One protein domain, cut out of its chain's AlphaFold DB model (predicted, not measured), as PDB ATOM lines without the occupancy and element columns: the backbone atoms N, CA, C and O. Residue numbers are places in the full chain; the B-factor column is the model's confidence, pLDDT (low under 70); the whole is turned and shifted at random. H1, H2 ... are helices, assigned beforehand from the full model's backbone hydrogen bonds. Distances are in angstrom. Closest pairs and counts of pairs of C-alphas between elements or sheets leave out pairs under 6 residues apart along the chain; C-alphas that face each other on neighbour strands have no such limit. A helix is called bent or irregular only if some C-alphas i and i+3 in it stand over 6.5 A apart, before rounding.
ATOM      1  N   PRO A 287      14.960  28.830  36.146       90.69
ATOM      2  CA  PRO A 287      16.369  29.208  35.977       90.69
ATOM      3  C   PRO A 287      16.791  29.414  34.512       90.69
ATOM      4  O   PRO A 287      17.761  30.117  34.239       90.69
ATOM      5  N   VAL A 288      16.063  28.826  33.555       91.19
ATOM      6  CA  VAL A 288      16.423  28.844  32.126       91.19
ATOM      7  C   VAL A 288      15.761  29.996  31.362       91.19
ATOM      8  O   VAL A 288      16.416  30.639  30.545       91.19
ATOM      9  N   CYS A 289      14.476  30.279  31.614       92.25
ATOM     10  CA  CYS A 289      13.723  31.318  30.892       92.25
ATOM     11  C   CYS A 289      13.226  32.487  31.759       92.25
ATOM     12  O   CYS A 289      12.572  33.387  31.234       92.25
ATOM     13  N   LYS A 290      13.499  32.477  33.072       89.69
ATOM     14  CA  LYS A 290      13.112  33.498  34.067       89.69
ATOM     15  C   LYS A 290      11.603  33.767  34.210       89.69
ATOM     16  O   LYS A 290      11.211  34.676  34.936       89.69
ATOM     17  N   ARG A 291      10.736  32.973  33.570       90.88
ATOM     18  CA  ARG A 291       9.278  33.043  33.763       90.88
ATOM     19  C   ARG A 291       8.894  32.483  35.132       90.88
ATOM     20  O   ARG A 291       9.459  31.482  35.565       90.88
ATOM     21  N   LYS A 292       7.931  33.134  35.783       93.56
ATOM     22  CA  LYS A 292       7.404  32.796  37.110       93.56
ATOM     23  C   LYS A 292       6.320  31.709  37.026       93.56
ATOM     24  O   LYS A 292       5.419  31.821  36.196       93.56
ATOM     25  N   PHE A 293       6.390  30.688  37.883       94.12
ATOM     26  CA  PHE A 293       5.441  29.567  37.956       94.12
ATOM     27  C   PHE A 293       5.186  29.130  39.401       94.12
ATOM     28  O   PHE A 293       6.015  29.349  40.278       94.12
ATOM     29  N   LEU A 294       4.058  28.456  39.644       93.81
ATOM     30  CA  LEU A 294       3.820  27.761  40.912       93.81
ATOM     31  C   LEU A 294       4.806  26.587  41.079       93.81
ATOM     32  O   LEU A 294       5.141  25.963  40.064       93.81
ATOM     33  N   PRO A 295       5.199  26.210  42.314       90.56
ATOM     34  CA  PRO A 295       6.186  25.154  42.559       90.56
ATOM     35  C   PRO A 295       5.823  23.837  41.861       90.56
ATOM     36  O   PRO A 295       6.613  23.301  41.094       90.56
ATOM     37  N   ASN A 296       4.566  23.399  41.969       91.00
ATOM     38  CA  ASN A 296       4.087  22.146  41.367       91.00
ATOM     39  C   ASN A 296       4.084  22.150  39.820       91.00
ATOM     40  O   ASN A 296       3.922  21.106  39.191       91.00
ATOM     41  N   ARG A 297       4.225  23.319  39.176       90.38
ATOM     42  CA  ARG A 297       4.276  23.463  37.709       90.38
ATOM     43  C   ARG A 297       5.675  23.835  37.201       90.38
ATOM     44  O   ARG A 297       5.906  23.767  35.994       90.38
ATOM     45  N   ILE A 298       6.619  24.195  38.078       94.50
ATOM     46  CA  ILE A 298       7.968  24.578  37.643       94.50
ATOM     47  C   ILE A 298       8.756  23.381  37.109       94.50
ATOM     48  O   ILE A 298       9.415  23.529  36.093       94.50
ATOM     49  N   GLU A 299       8.619  22.192  37.699       90.62
ATOM     50  CA  GLU A 299       9.341  20.976  37.289       90.62
ATOM     51  C   GLU A 299       8.952  20.515  35.871       90.62
ATOM     52  O   GLU A 299       9.797  20.319  34.986       90.62
ATOM     53  N   THR A 300       7.643  20.426  35.609       93.38
ATOM     54  CA  THR A 300       7.112  20.098  34.277       93.38
ATOM     55  C   THR A 300       7.487  21.165  33.250       93.38
ATOM     56  O   THR A 300       7.896  20.828  32.136       93.38
ATOM     57  N   HIS A 301       7.441  22.448  33.624       94.31
ATOM     58  CA  HIS A 301       7.926  23.523  32.766       94.31
ATOM     59  C   HIS A 301       9.436  23.432  32.509       94.31
ATOM     60  O   HIS A 301       9.857  23.571  31.366       94.31
ATOM     61  N   GLU A 302      10.258  23.204  33.529       92.38
ATOM     62  CA  GLU A 302      11.716  23.229  33.454       92.38
ATOM     63  C   GLU A 302      12.252  22.107  32.563       92.38
ATOM     64  O   GLU A 302      13.097  22.360  31.700       92.38
ATOM     65  N   SER A 303      11.716  20.893  32.701       90.81
ATOM     66  CA  SER A 303      12.091  19.756  31.852       90.81
ATOM     67  C   SER A 303      11.812  20.015  30.362       90.81
ATOM     68  O   SER A 303      12.605  19.621  29.503       90.81
ATOM     69  N   ALA A 304      10.732  20.734  30.035       90.62
ATOM     70  CA  ALA A 304      10.422  21.185  28.679       90.62
ATOM     71  C   ALA A 304      11.250  22.418  28.264       90.62
ATOM     72  O   ALA A 304      11.723  22.508  27.132       90.62
ATOM     73  N   CYS A 305      11.480  23.356  29.183       92.00
ATOM     74  CA  CYS A 305      12.216  24.594  28.958       92.00
ATOM     75  C   CYS A 305      13.686  24.316  28.628       92.00
ATOM     76  O   CYS A 305      14.187  24.823  27.626       92.00
ATOM     77  N   ARG A 306      14.352  23.429  29.381       88.56
ATOM     78  CA  ARG A 306      15.705  22.933  29.072       88.56
ATOM     79  C   ARG A 306      15.761  22.331  27.661       88.56
ATOM     80  O   ARG A 306      16.657  22.668  26.889       88.56
ATOM     81  N   LYS A 307      14.761  21.529  27.270       85.75
ATOM     82  CA  LYS A 307      14.665  20.944  25.918       85.75
ATOM     83  C   LYS A 307      14.491  21.996  24.819       85.75
ATOM     84  O   LYS A 307      15.113  21.854  23.777       85.75
ATOM     85  N   VAL A 308      13.739  23.073  25.033       83.75
ATOM     86  CA  VAL A 308      13.637  24.157  24.037       83.75
ATOM     87  C   VAL A 308      14.927  24.987  23.992       83.75
ATOM     88  O   VAL A 308      15.509  25.170  22.923       83.75
ATOM     89  N   HIS A 309      15.426  25.440  25.143       76.12
ATOM     90  CA  HIS A 309      16.531  26.399  25.221       76.12
ATOM     91  C   HIS A 309      17.929  25.796  24.978       76.12
ATOM     92  O   HIS A 309      18.831  26.534  24.583       76.12
ATOM     93  N   HIS A 310      18.146  24.481  25.128       64.19
ATOM     94  CA  HIS A 310      19.428  23.887  24.708       64.19
ATOM     95  C   HIS A 310      19.611  23.953  23.179       64.19
ATOM     96  O   HIS A 310      20.706  24.246  22.710       64.19
ATOM     97  N   THR A 311      18.530  23.801  22.396       58.25
ATOM     98  CA  THR A 311      18.586  23.879  20.919       58.25
ATOM     99  C   THR A 311      18.872  25.282  20.379       58.25
ATOM    100  O   THR A 311      19.265  25.426  19.220       58.25
ATOM    101  N   THR A 312      18.668  26.319  21.199       56.34
ATOM    102  CA  THR A 312      19.013  27.706  20.863       56.34
ATOM    103  C   THR A 312      20.384  28.114  21.399       56.34
ATOM    104  O   THR A 312      21.047  28.907  20.738       56.34
ATOM    105  N   ARG A 313      20.860  27.542  22.520       52.12
ATOM    106  CA  ARG A 313      22.257  27.711  22.974       52.12
ATOM    107  C   ARG A 313      23.269  27.030  22.050       52.12
ATOM    108  O   ARG A 313      24.215  27.688  21.639       52.12
ATOM    109  N   LEU A 314      23.008  25.793  21.614       54.00
ATOM    110  CA  LEU A 314      23.846  25.028  20.665       54.00
ATOM    111  C   LEU A 314      23.900  25.614  19.231       54.00
ATOM    112  O   LEU A 314      24.226  24.916  18.277       54.00
ATOM    113  N   LYS A 315      23.532  26.887  19.054       49.88
ATOM    114  CA  LYS A 315      23.702  27.654  17.812       49.88
ATOM    115  C   LYS A 315      24.582  28.895  17.985       49.88
ATOM    116  O   LYS A 315      24.797  29.592  16.999       49.88
ATOM    117  N   TYR A 316      25.023  29.213  19.209       52.38
ATOM    118  CA  TYR A 316      25.812  30.419  19.486       52.38
ATOM    119  C   TYR A 316      26.598  30.363  20.817       52.38
ATOM    120  O   TYR A 316      26.663  31.357  21.536       52.38
ATOM    121  N   THR A 317      27.165  29.215  21.202       48.47
ATOM    122  CA  THR A 317      28.055  29.142  22.381       48.47
ATOM    123  C   THR A 317      29.253  28.220  22.166       48.47
ATOM    124  O   THR A 317      29.492  27.352  22.996       48.47
ATOM    125  N   ASP A 318      30.010  28.441  21.092       48.25
ATOM    126  CA  ASP A 318      31.357  27.887  20.927       48.25
ATOM    127  C   ASP A 318      32.290  28.994  20.404       48.25
ATOM    128  O   ASP A 318      32.236  29.374  19.234       48.25
ATOM    129  N   GLU A 319      33.161  29.521  21.273       58.78
ATOM    130  CA  GLU A 319      34.260  30.437  20.895       58.78
ATOM    131  C   GLU A 319      35.130  29.826  19.776       58.78
ATOM    132  O   GLU A 319      35.612  30.521  18.880       58.78
ATOM    133  N   GLU A 320      35.253  28.494  19.767       59.97
ATOM    134  CA  GLU A 320      35.956  27.729  18.736       59.97
ATOM    135  C   GLU A 320      35.316  27.810  17.341       59.97
ATOM    136  O   GLU A 320      36.017  27.622  16.343       59.97
ATOM    137  N   ASP A 321      34.010  28.068  17.229       60.28
ATOM    138  CA  ASP A 321      33.349  28.251  15.930       60.28
ATOM    139  C   ASP A 321      33.609  29.661  15.382       60.28
ATOM    140  O   ASP A 321      33.886  29.812  14.189       60.28
ATOM    141  N   LEU A 322      33.658  30.682  16.247       62.06
ATOM    142  CA  LEU A 322      34.078  32.035  15.860       62.06
ATOM    143  C   LEU A 322      35.566  32.065  15.450       62.06
ATOM    144  O   LEU A 322      35.943  32.714  14.468       62.06
ATOM    145  N   ALA A 323      36.412  31.299  16.146       65.81
ATOM    146  CA  ALA A 323      37.810  31.078  15.774       65.81
ATOM    147  C   ALA A 323      37.947  30.348  14.420       65.81
ATOM    148  O   ALA A 323      38.790  30.706  13.596       65.81
ATOM    149  N   ARG A 324      37.086  29.359  14.134       67.12
ATOM    150  CA  ARG A 324      37.069  28.649  12.840       67.12
ATOM    151  C   ARG A 324      36.548  29.512  11.686       67.12
ATOM    152  O   ARG A 324      37.115  29.448  10.595       67.12
ATOM    153  N   GLU A 325      35.537  30.351  11.911       66.81
ATOM    154  CA  GLU A 325      35.036  31.331  10.931       66.81
ATOM    155  C   GLU A 325      36.133  32.356  10.579       66.81
ATOM    156  O   GLU A 325      36.435  32.589   9.403       66.81
ATOM    157  N   THR A 326      36.803  32.921  11.588       69.50
ATOM    158  CA  THR A 326      37.877  33.913  11.391       69.50
ATOM    159  C   THR A 326      39.119  33.325  10.714       69.50
ATOM    160  O   THR A 326      39.635  33.929   9.769       69.50
ATOM    161  N   ASP A 327      39.564  32.119  11.084       75.31
ATOM    162  CA  ASP A 327      40.674  31.433  10.401       75.31
ATOM    163  C   ASP A 327      40.306  31.000   8.965       75.31
ATOM    164  O   ASP A 327      41.135  31.086   8.051       75.31
ATOM    165  N   TRP A 328      39.044  30.644   8.692       71.50
ATOM    166  CA  TRP A 328      38.561  30.421   7.321       71.50
ATOM    167  C   TRP A 328      38.618  31.701   6.476       71.50
ATOM    168  O   TRP A 328      39.116  31.669   5.343       71.50
ATOM    169  N   ILE A 329      38.192  32.846   7.024       71.62
ATOM    170  CA  ILE A 329      38.300  34.165   6.375       71.62
ATOM    171  C   ILE A 329      39.774  34.521   6.104       71.62
ATOM    172  O   ILE A 329      40.114  34.972   4.998       71.62
ATOM    173  N   LEU A 330      40.677  34.252   7.052       70.56
ATOM    174  CA  LEU A 330      42.113  34.515   6.911       70.56
ATOM    175  C   LEU A 330      42.762  33.621   5.834       70.56
ATOM    176  O   LEU A 330      43.481  34.111   4.954       70.56
ATOM    177  N   LYS A 331      42.452  32.316   5.827       74.12
ATOM    178  CA  LYS A 331      42.909  31.349   4.810       74.12
ATOM    179  C   LYS A 331      42.386  31.688   3.415       74.12
ATOM    180  O   LYS A 331      43.148  31.635   2.445       74.12
ATOM    181  N   LYS A 332      41.124  32.109   3.296       72.81
ATOM    182  CA  LYS A 332      40.516  32.560   2.031       72.81
ATOM    183  C   LYS A 332      41.205  33.815   1.488       72.81
ATOM    184  O   LYS A 332      41.481  33.895   0.290       72.81
ATOM    185  N   SER A 333      41.577  34.738   2.373       62.94
ATOM    186  CA  SER A 333      42.331  35.952   2.036       62.94
ATOM    187  C   SER A 333      43.759  35.640   1.566       62.94
ATOM    188  O   SER A 333      44.190  36.146   0.528       62.94
ATOM    189  N   ARG A 334      44.474  34.724   2.241       62.53
ATOM    190  CA  ARG A 334      45.787  34.220   1.783       62.53
ATOM    191  C   ARG A 334      45.708  33.524   0.418       62.53
ATOM    192  O   ARG A 334      46.554  33.781  -0.439       62.53
ATOM    193  N   LYS A 335      44.680  32.701   0.171       56.81
ATOM    194  CA  LYS A 335      44.501  32.007  -1.120       56.81
ATOM    195  C   LYS A 335      44.195  32.971  -2.273       56.81
ATOM    196  O   LYS A 335      44.646  32.730  -3.387       56.81
TER     197      LYS A 335
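What this domain is: This is residues 287 to 335 of the 399 residues of an uncharacterized protein of Apolygus lucorum (UniProt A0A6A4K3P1). Two helices, H1 and H2, follow one another nearly end to end as a long thin rod, joined by a short stretch without named structure, while the leading residues 287 to 294 fold back alongside the first part of H1. H2 and the end of H1 stick out with nothing packed on them, and there is no compact core. The printed part has 49 residues with two named helices, in the order H1, H2, and no named strand; its class is all helix. The whole is extended, with a radius of gyration of the C-alphas of 18.4 A and spans of 59 by 14 by 10 A.

How they stand to each other: H1, residues 295 to 313, is the longest helix by residues. It has a kink of 38 degrees near residue 304. H1 is irregular, but only just: C-alphas 296 and 299 are 6.8 A apart. H2, residues 319 to 335, is apart from H1, with no C-alpha of the one within 8 A of the other. The link between them, five residues, is tight. Residues 311 to 335, of which 311 to 313 belong to H1 and 319 to 335 to H2, stand free. In H2 every O i to N i+4 pair is within hydrogen-bond range; in H1, 9 of 15 are.

Where its parts are: H1 begins at C-alpha 295 (6.186, 25.154, 42.559) and ends at C-alpha 313 (22.257, 27.711, 22.974), 25.5 A from first to last C-alpha. H2 measures 24.3 A from C-alpha 319 to C-alpha 335, which is at (44.501, 32.007, -1.120).

The domain as a whole: The two C-alphas farthest apart, those of Asn 296 and Lys 335, are 59.5 A apart. The printed part has no cut. The mean pLDDT of the printed part is 75.4; residues 310 to 326 and 333 to 335 are under 70.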